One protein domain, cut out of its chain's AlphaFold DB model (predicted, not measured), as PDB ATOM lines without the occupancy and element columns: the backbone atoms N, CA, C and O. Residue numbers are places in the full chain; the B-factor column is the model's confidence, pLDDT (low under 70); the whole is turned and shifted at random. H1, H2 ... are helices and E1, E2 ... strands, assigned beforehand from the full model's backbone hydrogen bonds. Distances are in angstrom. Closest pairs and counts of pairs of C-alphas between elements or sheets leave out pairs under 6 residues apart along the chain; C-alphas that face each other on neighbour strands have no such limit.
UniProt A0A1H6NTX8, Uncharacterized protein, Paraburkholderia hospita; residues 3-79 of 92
ATOM      1  N   LEU A   3     -25.609 -54.237  49.960       84.75
ATOM      2  CA  LEU A   3     -26.260 -52.945  49.792       84.75
ATOM      3  C   LEU A   3     -26.942 -52.916  48.429       84.75
ATOM      4  O   LEU A   3     -26.377 -53.360  47.430       84.75
ATOM      5  N   ARG A   4     -28.148 -52.358  48.381       90.31
ATOM      6  CA  ARG A   4     -28.828 -52.046  47.127       90.31
ATOM      7  C   ARG A   4     -29.275 -50.600  47.133       90.31
ATOM      8  O   ARG A   4     -30.001 -50.189  48.039       90.31
ATOM      9  N   ALA A   5     -28.849 -49.860  46.122       93.62
ATOM     10  CA  ALA A   5     -29.313 -48.509  45.864       93.62
ATOM     11  C   ALA A   5     -30.172 -48.497  44.596       93.62
ATOM     12  O   ALA A   5     -29.936 -49.257  43.656       93.62
ATOM     13  N   ILE A   6     -31.222 -47.685  44.601       96.00
ATOM     14  CA  ILE A   6     -32.095 -47.481  43.448       96.00
ATOM     15  C   ILE A   6     -32.150 -45.984  43.188       96.00
ATOM     16  O   ILE A   6     -32.648 -45.222  44.017       96.00
ATOM     17  N   THR A   7     -31.653 -45.575  42.029       97.31
ATOM     18  CA  THR A   7     -31.695 -44.194  41.556       97.31
ATOM     19  C   THR A   7     -32.778 -44.084  40.492       97.31
ATOM     20  O   THR A   7     -32.641 -44.629  39.400       97.31
ATOM     21  N   HIS A   8     -33.877 -43.407  40.814       97.50
ATOM     22  CA  HIS A   8     -34.971 -43.142  39.888       97.50
ATOM     23  C   HIS A   8     -34.670 -41.897  39.056       97.50
ATOM     24  O   HIS A   8     -34.260 -40.864  39.592       97.50
ATOM     25  N   VAL A   9     -34.906 -42.006  37.752       97.00
ATOM     26  CA  VAL A   9     -34.616 -40.964  36.769       97.00
ATOM     27  C   VAL A   9     -35.873 -40.705  35.948       97.00
ATOM     28  O   VAL A   9     -36.521 -41.648  35.484       97.00
ATOM     29  N   THR A  10     -36.210 -39.432  35.758       97.75
ATOM     30  CA  THR A  10     -37.355 -39.012  34.945       97.75
ATOM     31  C   THR A  10     -36.871 -38.116  33.817       97.75
ATOM     32  O   THR A  10     -36.359 -37.024  34.040       97.75
ATOM     33  N   CYS A  11     -37.050 -38.590  32.589       96.56
ATOM     34  CA  CYS A  11     -36.763 -37.821  31.393       96.56
ATOM     35  C   CYS A  11     -37.795 -36.684  31.235       96.56
ATOM     36  O   CYS A  11     -38.980 -36.908  31.500       96.56
ATOM     37  N   PRO A  12     -37.415 -35.501  30.718       95.19
ATOM     38  CA  PRO A  12     -38.348 -34.415  30.401       95.19
ATOM     39  C   PRO A  12     -39.468 -34.799  29.428       95.19
ATOM     40  O   PRO A  12     -40.512 -34.158  29.416       95.19
ATOM     41  N   CYS A  13     -39.286 -35.858  28.629       94.81
ATOM     42  CA  CYS A  13     -40.341 -36.393  27.766       94.81
ATOM     43  C   CYS A  13     -41.445 -37.152  28.533       94.81
ATOM     44  O   CYS A  13     -42.404 -37.615  27.921       94.81
ATOM     45  N   GLY A  14     -41.308 -37.309  29.855       95.00
ATOM     46  CA  GLY A  14     -42.244 -38.009  30.737       95.00
ATOM     47  C   GLY A  14     -41.888 -39.475  31.007       95.00
ATOM     48  O   GLY A  14     -42.435 -40.076  31.932       95.00
ATOM     49  N   HIS A  15     -40.952 -40.058  30.253       96.88
ATOM     50  CA  HIS A  15     -40.499 -41.431  30.485       96.88
ATOM     51  C   HIS A  15     -39.710 -41.542  31.792       96.88
ATOM     52  O   HIS A  15     -38.842 -40.717  32.080       96.88
ATOM     53  N   CYS A  16     -39.979 -42.589  32.567       96.62
ATOM     54  CA  CYS A  16     -39.317 -42.846  33.841       96.62
ATOM     55  C   CYS A  16     -38.586 -44.186  33.796       96.62
ATOM     56  O   CYS A  16     -39.083 -45.156  33.232       96.62
ATOM     57  N   GLY A  17     -37.431 -44.241  34.446       96.94
ATOM     58  CA  GLY A  17     -36.660 -45.465  34.599       96.94
ATOM     59  C   GLY A  17     -35.823 -45.433  35.866       96.94
ATOM     60  O   GLY A  17     -35.986 -44.565  36.730       96.94
ATOM     61  N   SER A  18     -34.968 -46.431  36.057       97.50
ATOM     62  CA  SER A  18     -34.164 -46.535  37.275       97.50
ATOM     63  C   SER A  18     -32.824 -47.207  37.028       97.50
ATOM     64  O   SER A  18     -32.721 -48.136  36.233       97.50
ATOM     65  N   ILE A  19     -31.813 -46.776  37.773       97.00
ATOM     66  CA  ILE A  19     -30.515 -47.438  37.869       97.00
ATOM     67  C   ILE A  19     -30.497 -48.191  39.196       97.00
ATOM     68  O   ILE A  19     -30.731 -47.603  40.253       97.00
ATOM     69  N   VAL A  20     -30.289 -49.503  39.141       95.75
ATOM     70  CA  VAL A  20     -30.257 -50.374  40.317       95.75
ATOM     71  C   VAL A  20     -28.826 -50.819  40.551       95.75
ATOM     72  O   VAL A  20     -28.304 -51.662  39.820       95.75
ATOM     73  N   GLU A  21     -28.226 -50.284  41.604       94.31
ATOM     74  CA  GLU A  21     -26.897 -50.649  42.069       94.31
ATOM     75  C   GLU A  21     -27.021 -51.751  43.118       94.31
ATOM     76  O   GLU A  21     -27.794 -51.651  44.074       94.31
ATOM     77  N   SER A  22     -26.255 -52.816  42.941       91.56
ATOM     78  CA  SER A  22     -26.099 -53.903  43.897       91.56
ATOM     79  C   SER A  22     -24.621 -54.015  44.230       91.56
ATOM     80  O   SER A  22     -23.796 -54.269  43.355       91.56
ATOM     81  N   ARG A  23     -24.292 -53.804  45.502       88.50
ATOM     82  CA  ARG A  23     -22.935 -53.932  46.018       88.50
ATOM     83  C   ARG A  23     -22.912 -55.008  47.083       88.50
ATOM     84  O   ARG A  23     -23.731 -55.003  48.001       88.50
ATOM     85  N   TYR A  24     -21.937 -55.891  46.985       84.69
ATOM     86  CA  TYR A  24     -21.645 -56.859  48.019       84.69
ATOM     87  C   TYR A  24     -20.205 -56.674  48.462       84.69
ATOM     88  O   TYR A  24     -19.283 -56.695  47.649       84.69
ATOM     89  N   ASP A  25     -20.050 -56.442  49.757       80.81
ATOM     90  CA  ASP A  25     -18.760 -56.192  50.377       80.81
ATOM     91  C   ASP A  25     -18.661 -57.088  51.618       80.81
ATOM     92  O   ASP A  25     -19.304 -56.832  52.644       80.81
ATOM     93  N   ASP A  26     -17.965 -58.218  51.487       80.75
ATOM     94  CA  ASP A  26     -17.571 -59.072  52.609       80.75
ATOM     95  C   ASP A  26     -16.059 -59.344  52.586       80.75
ATOM     96  O   ASP A  26     -15.350 -58.935  51.672       80.75
ATOM     97  N   SER A  27     -15.541 -60.032  53.606       75.25
ATOM     98  CA  SER A  27     -14.103 -60.302  53.741       75.25
ATOM     99  C   SER A  27     -13.515 -61.235  52.671       75.25
ATOM    100  O   SER A  27     -12.305 -61.454  52.661       75.25
ATOM    101  N   ARG A  28     -14.343 -61.826  51.803       75.69
ATOM    102  CA  ARG A  28     -13.952 -62.817  50.788       75.69
ATOM    103  C   ARG A  28     -14.296 -62.391  49.365       75.69
ATOM    104  O   ARG A  28     -13.795 -62.997  48.420       75.69
ATOM    105  N   SER A  29     -15.189 -61.430  49.175       76.38
ATOM    106  CA  SER A  29     -15.725 -61.055  47.876       76.38
ATOM    107  C   SER A  29     -16.200 -59.610  47.888       76.38
ATOM    108  O   SER A  29     -17.068 -59.216  48.666       76.38
ATOM    109  N   HIS A  30     -15.657 -58.848  46.943       85.31
ATOM    110  CA  HIS A  30     -16.085 -57.495  46.631       85.31
ATOM    111  C   HIS A  30     -16.611 -57.501  45.204       85.31
ATOM    112  O   HIS A  30     -15.853 -57.750  44.265       85.31
ATOM    113  N   TRP A  31     -17.905 -57.261  45.030       87.25
ATOM    114  CA  TRP A  31     -18.471 -57.081  43.700       87.25
ATOM    115  C   TRP A  31     -19.483 -55.943  43.683       87.25
ATOM    116  O   TRP A  31     -20.165 -55.648  44.669       87.25
ATOM    117  N   TYR A  32     -19.550 -55.296  42.529       89.31
ATOM    118  CA  TYR A  32     -20.453 -54.199  42.234       89.31
ATOM    119  C   TYR A  32     -21.101 -54.463  40.880       89.31
ATOM    120  O   TYR A  32     -20.431 -54.872  39.933       89.31
ATOM    121  N   LEU A  33     -22.411 -54.254  40.811       91.94
ATOM    122  CA  LEU A  33     -23.192 -54.362  39.591       91.94
ATOM    123  C   LEU A  33     -24.217 -53.234  39.556       91.94
ATOM    124  O   LEU A  33     -25.033 -53.115  40.471       91.94
ATOM    125  N   ALA A  34     -24.225 -52.463  38.476       94.12
ATOM    126  CA  ALA A  34     -25.294 -51.530  38.159       94.12
ATOM    127  C   ALA A  34     -26.108 -52.071  36.979       94.12
ATOM    128  O   ALA A  34     -25.565 -52.626  36.027       94.12
ATOM    129  N   THR A  35     -27.430 -51.962  37.070       95.12
ATOM    130  CA  THR A  35     -28.344 -52.395  36.008       95.12
ATOM    131  C   THR A  35     -29.349 -51.304  35.696       95.12
ATOM    132  O   THR A  35     -29.924 -50.689  36.595       95.12
ATOM    133  N   LEU A  36     -29.578 -51.086  34.408       96.50
ATOM    134  CA  LEU A  36     -30.585 -50.164  33.910       96.50
ATOM    135  C   LEU A  36     -31.943 -50.868  33.822       96.50
ATOM    136  O   LEU A  36     -32.069 -51.929  33.210       96.50
ATOM    137  N   ARG A  37     -32.969 -50.276  34.436       97.00
ATOM    138  CA  ARG A  37     -34.371 -50.689  34.313       97.00
ATOM    139  C   ARG A  37     -35.165 -49.618  33.598       97.00
ATOM    140  O   ARG A  37     -35.184 -48.472  34.039       97.00
ATOM    141  N   ASP A  38     -35.804 -50.018  32.504       97.06
ATOM    142  CA  ASP A  38     -36.591 -49.133  31.641       97.06
ATOM    143  C   ASP A  38     -35.774 -47.941  31.108       97.06
ATOM    144  O   ASP A  38     -36.317 -46.907  30.739       97.06
ATOM    145  N   LEU A  39     -34.450 -48.098  31.044       96.81
ATOM    146  CA  LEU A  39     -33.489 -47.164  30.464       96.81
ATOM    147  C   LEU A  39     -32.626 -47.927  29.451       96.81
ATOM    148  O   LEU A  39     -32.437 -49.137  29.576       96.81
ATOM    149  N   SER A  40     -32.102 -47.222  28.454       96.12
ATOM    150  CA  SER A  40     -31.117 -47.753  27.507       96.12
ATOM    151  C   SER A  40     -29.702 -47.352  27.930       96.12
ATOM    152  O   SER A  40     -29.548 -46.398  28.681       96.12
ATOM    153  N   HIS A  41     -28.679 -48.054  27.446       95.31
ATOM    154  CA  HIS A  41     -27.262 -47.770  27.734       95.31
ATOM    155  C   HIS A  41     -26.580 -46.948  26.623       95.31
ATOM    156  O   HIS A  41     -25.358 -46.854  26.568       95.31
ATOM    157  N   ASN A  42     -27.362 -46.356  25.715       95.25
ATOM    158  CA  ASN A  42     -26.858 -45.636  24.536       95.25
ATOM    159  C   ASN A  42     -26.662 -44.130  24.788       95.25
ATOM    160  O   ASN A  42     -26.681 -43.339  23.846       95.25
ATOM    161  N   GLY A  43     -26.616 -43.706  26.049       93.81
ATOM    162  CA  GLY A  43     -26.363 -42.319  26.413       93.81
ATOM    163  C   GLY A  43     -24.916 -41.910  26.156       93.81
ATOM    164  O   GLY A  43     -24.054 -42.731  25.859       93.81
ATOM    165  N   LEU A  44     -24.657 -40.614  26.283       94.50
ATOM    166  CA  LEU A  44     -23.344 -40.005  26.059       94.50
ATOM    167  C   LEU A  44     -22.924 -39.121  27.239       94.50
ATOM    168  O   LEU A  44     -22.242 -38.121  27.051       94.50
ATOM    169  N   TYR A  45     -23.389 -39.442  28.448       94.12
ATOM    170  CA  TYR A  45     -23.006 -38.684  29.634       94.12
ATOM    171  C   TYR A  45     -21.521 -38.908  29.953       94.12
ATOM    172  O   TYR A  45     -21.112 -40.030  30.239       94.12
ATOM    173  N   ASP A  46     -20.732 -37.835  29.930       92.12
ATOM    174  CA  ASP A  46     -19.281 -37.816  30.156       92.12
ATOM    175  C   ASP A  46     -18.876 -37.041  31.426       92.12
ATOM    176  O   ASP A  46     -17.703 -36.742  31.648       92.12
ATOM    177  N   GLY A  47     -19.850 -36.705  32.276       93.62
ATOM    178  CA  GLY A  47     -19.620 -35.957  33.509       93.62
ATOM    179  C   GLY A  47     -19.005 -36.778  34.651       93.62
ATOM    180  O   GLY A  47     -18.684 -37.960  34.529       93.62
ATOM    181  N   LEU A  48     -18.856 -36.126  35.808       94.38
ATOM    182  CA  LEU A  48     -18.135 -36.668  36.970       94.38
ATOM    183  C   LEU A  48     -18.906 -37.728  37.769       94.38
ATOM    184  O   LEU A  48     -18.302 -38.416  38.590       94.38
ATOM    185  N   ASP A  49     -20.224 -37.845  37.590       94.94
ATOM    186  CA  ASP A  49     -21.005 -38.847  38.314       94.94
ATOM    187  C   ASP A  49     -20.752 -40.236  37.707       94.94
ATOM    188  O   ASP A  49     -21.270 -40.560  36.636       94.94
ATOM    189  N   SER A  50     -19.932 -41.041  38.392       92.69
ATOM    190  CA  SER A  50     -19.515 -42.376  37.943       92.69
ATOM    191  C   SER A  50     -20.691 -43.294  37.628       92.69
ATOM    192  O   SER A  50     -20.620 -44.067  36.679       92.69
ATOM    193  N   LEU A  51     -21.809 -43.189  38.358       93.94
ATOM    194  CA  LEU A  51     -22.976 -44.027  38.089       93.94
ATOM    195  C   LEU A  51     -23.515 -43.771  36.677       93.94
ATOM    196  O   LEU A  51     -23.874 -44.710  35.967       93.94
ATOM    197  N   PHE A  52     -23.557 -42.506  36.269       95.69
ATOM    198  CA  PHE A  52     -24.067 -42.099  34.965       95.69
ATOM    199  C   PHE A  52     -23.026 -42.248  33.857       95.69
ATOM    200  O   PHE A  52     -23.398 -42.634  32.752       95.69
ATOM    201  N   SER A  53     -21.746 -41.984  34.127       94.94
ATOM    202  CA  SER A  53     -20.698 -42.104  33.107       94.94
ATOM    203  C   SER A  53     -20.331 -43.556  32.802       94.94
ATOM    204  O   SER A  53     -20.009 -43.869  31.661       94.94
ATOM    205  N   GLU A  54     -20.458 -44.468  33.768       94.06
ATOM    206  CA  GLU A  54     -20.229 -45.903  33.543       94.06
ATOM    207  C   GLU A  54     -21.417 -46.597  32.865       94.06
ATOM    208  O   GLU A  54     -21.219 -47.501  32.056       94.06
ATOM    209  N   ASN A  55     -22.655 -46.210  33.200       94.69
ATOM    210  CA  ASN A  55     -23.858 -46.882  32.685       94.69
ATOM    211  C   ASN A  55     -24.474 -46.194  31.465       94.69
ATOM    212  O   ASN A  55     -25.373 -46.766  30.848       94.69
ATOM    213  N   THR A  56     -24.053 -44.959  31.172       96.25
ATOM    214  CA  THR A  56     -24.509 -44.150  30.035       96.25
ATOM    215  C   THR A  56     -26.024 -44.238  29.796       96.25
ATOM    216  O   THR A  56     -26.464 -44.620  28.706       96.25
ATOM    217  N   PRO A  57     -26.868 -43.921  30.800       96.94
ATOM    218  CA  PRO A  57     -28.301 -44.110  30.668       96.94
ATOM    219  C   PRO A  57     -28.886 -43.138  29.639       96.94
ATOM    220  O   PRO A  57     -28.585 -41.944  29.615       96.94
ATOM    221  N   SER A  58     -29.785 -43.637  28.802       97.25
ATOM    222  CA  SER A  58     -30.584 -42.837  27.884       97.25
ATOM    223  C   SER A  58     -32.046 -43.249  27.911       97.25
ATOM    224  O   SER A  58     -32.418 -44.374  28.259       97.25
ATOM    225  N   CYS A  59     -32.904 -42.301  27.560       97.06
ATOM    226  CA  CYS A  59     -34.331 -42.516  27.475       97.06
ATOM    227  C   CYS A  59     -34.661 -43.349  26.222       97.06
ATOM    228  O   CYS A  59     -34.480 -42.845  25.113       97.06
ATOM    229  N   PRO A  60     -35.228 -44.563  26.345       96.50
ATOM    230  CA  PRO A  60     -35.588 -45.376  25.182       96.50
ATOM    231  C   PRO A  60     -36.708 -44.749  24.337       96.50
ATOM    232  O   PRO A  60     -36.794 -45.024  23.147       96.50
ATOM    233  N   ALA A  61     -37.545 -43.886  24.928       95.31
ATOM    234  CA  ALA A  61     -38.659 -43.246  24.226       95.31
ATOM    235  C   ALA A  61     -38.240 -42.108  23.273       95.31
ATOM    236  O   ALA A  61     -38.826 -41.964  22.206       95.31
ATOM    237  N   CYS A  62     -37.253 -41.285  23.645       95.12
ATOM    238  CA  CYS A  62     -36.858 -40.099  22.870       95.12
ATOM    239  C   CYS A  62     -35.360 -40.036  22.537       95.12
ATOM    240  O   CYS A  62     -34.912 -39.068  21.932       95.12
ATOM    241  N   GLY A  63     -34.572 -41.031  22.959       94.75
ATOM    242  CA  GLY A  63     -33.131 -41.117  22.710       94.75
ATOM    243  C   GLY A  63     -32.266 -40.157  23.531       94.75
ATOM    244  O   GLY A  63     -31.048 -40.170  23.386       94.75
ATOM    245  N   GLN A  64     -32.859 -39.327  24.394       95.19
ATOM    246  CA  GLN A  64     -32.110 -38.341  25.171       95.19
ATOM    247  C   GLN A  64     -31.165 -39.016  26.172       95.19
ATOM    248  O   GLN A  64     -31.583 -39.898  26.923       95.19
ATOM    249  N   SER A  65     -29.914 -38.558  26.217       96.50
ATOM    250  CA  SER A  65     -28.959 -38.929  27.267       96.50
ATOM    251  C   SER A  65     -29.411 -38.371  28.611       96.50
ATOM    252  O   SER A  65     -29.780 -37.201  28.709       96.50
ATOM    253  N   LEU A  66     -29.394 -39.208  29.641       96.06
ATOM    254  CA  LEU A  66     -29.812 -38.834  30.982       96.06
ATOM    255  C   LEU A  66     -28.569 -38.686  31.859       96.06
ATOM    256  O   LEU A  66     -27.769 -39.610  31.943       96.06
ATOM    257  N   GLY A  67     -28.414 -37.531  32.498       95.81
ATOM    258  CA  GLY A  67     -27.446 -37.283  33.559       95.81
ATOM    259  C   GLY A  67     -28.083 -37.213  34.960       95.81
ATOM    260  O   GLY A  67     -29.302 -37.380  35.114       95.81
ATOM    261  N   PRO A  68     -27.265 -36.957  35.998       96.31
ATOM    262  CA  PRO A  68     -27.701 -36.865  37.389       96.31
ATOM    263  C   PRO A  68     -28.725 -35.747  37.642       96.31
ATOM    264  O   PRO A  68     -29.475 -35.819  38.614       96.31
ATOM    265  N   GLU A  69     -28.814 -34.746  36.769       95.81
ATOM    266  CA  GLU A  69     -29.811 -33.674  36.821       95.81
ATOM    267  C   GLU A  69     -31.259 -34.162  36.640       95.81
ATOM    268  O   GLU A  69     -32.189 -33.485  37.070       95.81
ATOM    269  N   TYR A  70     -31.464 -35.347  36.054       95.94
ATOM    270  CA  TYR A  70     -32.790 -35.952  35.866       95.94
ATOM    271  C   TYR A  70     -33.183 -36.912  36.997       95.94
ATOM    272  O   TYR A  70     -34.206 -37.601  36.910       95.94
ATOM    273  N   VAL A  71     -32.374 -37.002  38.055       97.00
ATOM    274  CA  VAL A  71     -32.675 -37.838  39.218       97.00
ATOM    275  C   VAL A  71     -33.828 -37.232  40.000       97.00
ATOM    276  O   VAL A  71     -33.747 -36.111  40.494       97.00
ATOM    277  N   THR A  72     -34.884 -38.015  40.185       96.88
ATOM    278  CA  THR A  72     -36.056 -37.598  40.965       96.88
ATOM    279  C   THR A  72     -36.062 -38.185  42.367       96.88
ATOM    280  O   THR A  72     -36.611 -37.581  43.289       96.88
ATOM    281  N   ARG A  73     -35.450 -39.359  42.564       95.88
ATOM    282  CA  ARG A  73     -35.419 -40.033  43.867       95.88
ATOM    283  C   ARG A  73     -34.256 -41.010  43.977       95.88
ATOM    284  O   ARG A  73     -33.914 -41.678  43.008       95.88
ATOM    285  N   ARG A  74     -33.699 -41.152  45.182       95.62
ATOM    286  CA  ARG A  74     -32.718 -42.192  45.522       95.62
ATOM    287  C   ARG A  74     -33.191 -42.979  46.743       95.62
ATOM    288  O   ARG A  74     -33.610 -42.388  47.736       95.62
ATOM    289  N   GLU A  75     -33.146 -44.302  46.658       93.75
ATOM    290  CA  GLU A  75     -33.438 -45.215  47.764       93.75
ATOM    291  C   GLU A  75     -32.208 -46.060  48.087       93.75
ATOM    292  O   GLU A  75     -31.556 -46.573  47.182       93.75
ATOM    293  N   TYR A  76     -31.935 -46.274  49.374       90.25
ATOM    294  CA  TYR A  76     -30.837 -47.118  49.840       90.25
ATOM    295  C   TYR A  76     -31.384 -48.173  50.795       90.25
ATOM    296  O   TYR A  76     -32.068 -47.848  51.766       90.25
ATOM    297  N   ARG A  77     -31.090 -49.447  50.527       84.88
ATOM    298  CA  ARG A  77     -31.470 -50.571  51.386       84.88
ATOM    299  C   ARG A  77     -30.243 -51.401  51.719       84.88
ATOM    300  O   ARG A  77     -29.576 -51.930  50.834       84.88
ATOM    301  N   ALA A  78     -29.974 -51.528  53.013       77.94
ATOM    302  CA  ALA A  78     -29.010 -52.485  53.523       77.94
ATOM    303  C   ALA A  78     -29.704 -53.818  53.788       77.94
ATOM    304  O   ALA A  78     -30.712 -53.868  54.493       77.94
ATOM    305  N   PHE A  79     -29.146 -54.900  53.258       66.94
ATOM    306  CA  PHE A  79     -29.505 -56.243  53.678       66.94
ATOM    307  C   PHE A  79     -28.498 -56.676  54.744       66.94
ATOM    308  O   PHE A  79     -27.294 -56.769  54.486       66.94
TER     309      PHE A  79
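AT A GLANCE: This is residues 3 to 79 of the 92 residues of an uncharacterized protein of Paraburkholderia hospita (UniProt A0A1H6NTX8). Picture a long, twisted sheet of four strands, with the short helix H1 over one face and two long loops, residues 38 to 49 and 56 to 70, gathered round that helix toward the end of the sheet where residues 11 to 15 make a turn. The turn of residues 26 to 29, between E2 and E3, lies at the other end of the long axis. The printed part has 77 residues with four named strands and one named helix, in the chain order E1, E2, E3, H1, E4, and its class is mostly strand. The sheet runs E3, E2, E1, E4, with each neighbour pair antiparallel, and E1, E2, E3 form a meander, each strand the antiparallel neighbour of the one before. The whole is compact, with a radius of gyration of the C-alphas of 12.9 A, and its C-alphas span 43 by 21 by 18 A, only just a rod.

HOW THE PARTS SIT: Begin with E2, residues 16 to 25, an inner strand. On one side of it look for E1, residues 3 to 10, antiparallel at 164 degrees between directions; N 7 and O 19 are 2.8 A apart, within hydrogen-bond range. On the other side is E3, residues 30 to 37, an edge strand, antiparallel to E2 at 170 degrees; N 20 and O 35 are within hydrogen-bond range at 2.8 A. E1 and E2 are a hairpin, and so are E2 and E3. Beyond E1 find the other edge strand, E4, residues 71 to 79, antiparallel to E1 at 166 degrees; N 6 and O 75 are within hydrogen-bond range at 2.8 A, and the C-alphas of residues 5 and 76, which face each other, are 4.5 A apart. E3 and E4 are apart. From edge to edge the strands' lines turn by 40 degrees, and the sheet's C-alphas lie up to 5.4 A off their best plane. H1, residues 50 to 55, is on this sheet, at a height over the sheet of 9.8 A. It lies over E2, and only just not over E3, on which 2 of its 6 C-alphas fall. On the local plane H1 and E2 stand at 68 degrees, and H1 runs across the strands. The closest C-alphas of E3 and H1 are those of Ala 34 and Asn 55, 7.3 A apart. In H1 every O i to N i+4 pair is within hydrogen-bond range.

IN THESE COORDINATES: Start with the longest strand, E2: find C-alpha 16 at (-39.317, -42.846, 33.841), from where residues 16 to 25 run 29.6 A. E3, residues 30 to 37, comes back over 23.1 A. E1 begins at C-alpha 3, at (-26.260, -52.945, 49.792), and residues 3 to 10 cover 23.2 A. H1 is short, 8.2 A from C-alpha 50 to C-alpha 55. E4, residues 71 to 79, covers 23.6 A and ends at C-alpha 79, at (-29.505, -56.243, 53.678).

THE WHOLE: The two C-alphas farthest apart are those of Cys 13 and Ser 27, 44.0 A, while the first and last printed C-alphas, Leu 3 and Phe 79, are 6.0 A apart. The printed part runs from 3 to 79 without a cut, in a full chain of 92 residues. The links from E1 to E2 and from E2 to E3 are tight; those from E3 to H1, 12 residues, and from H1 to E4, 15 residues, are long. In the B-factor column the mean pLDDT of the printed part is 92.8, and the one residue under 70 is Phe 79.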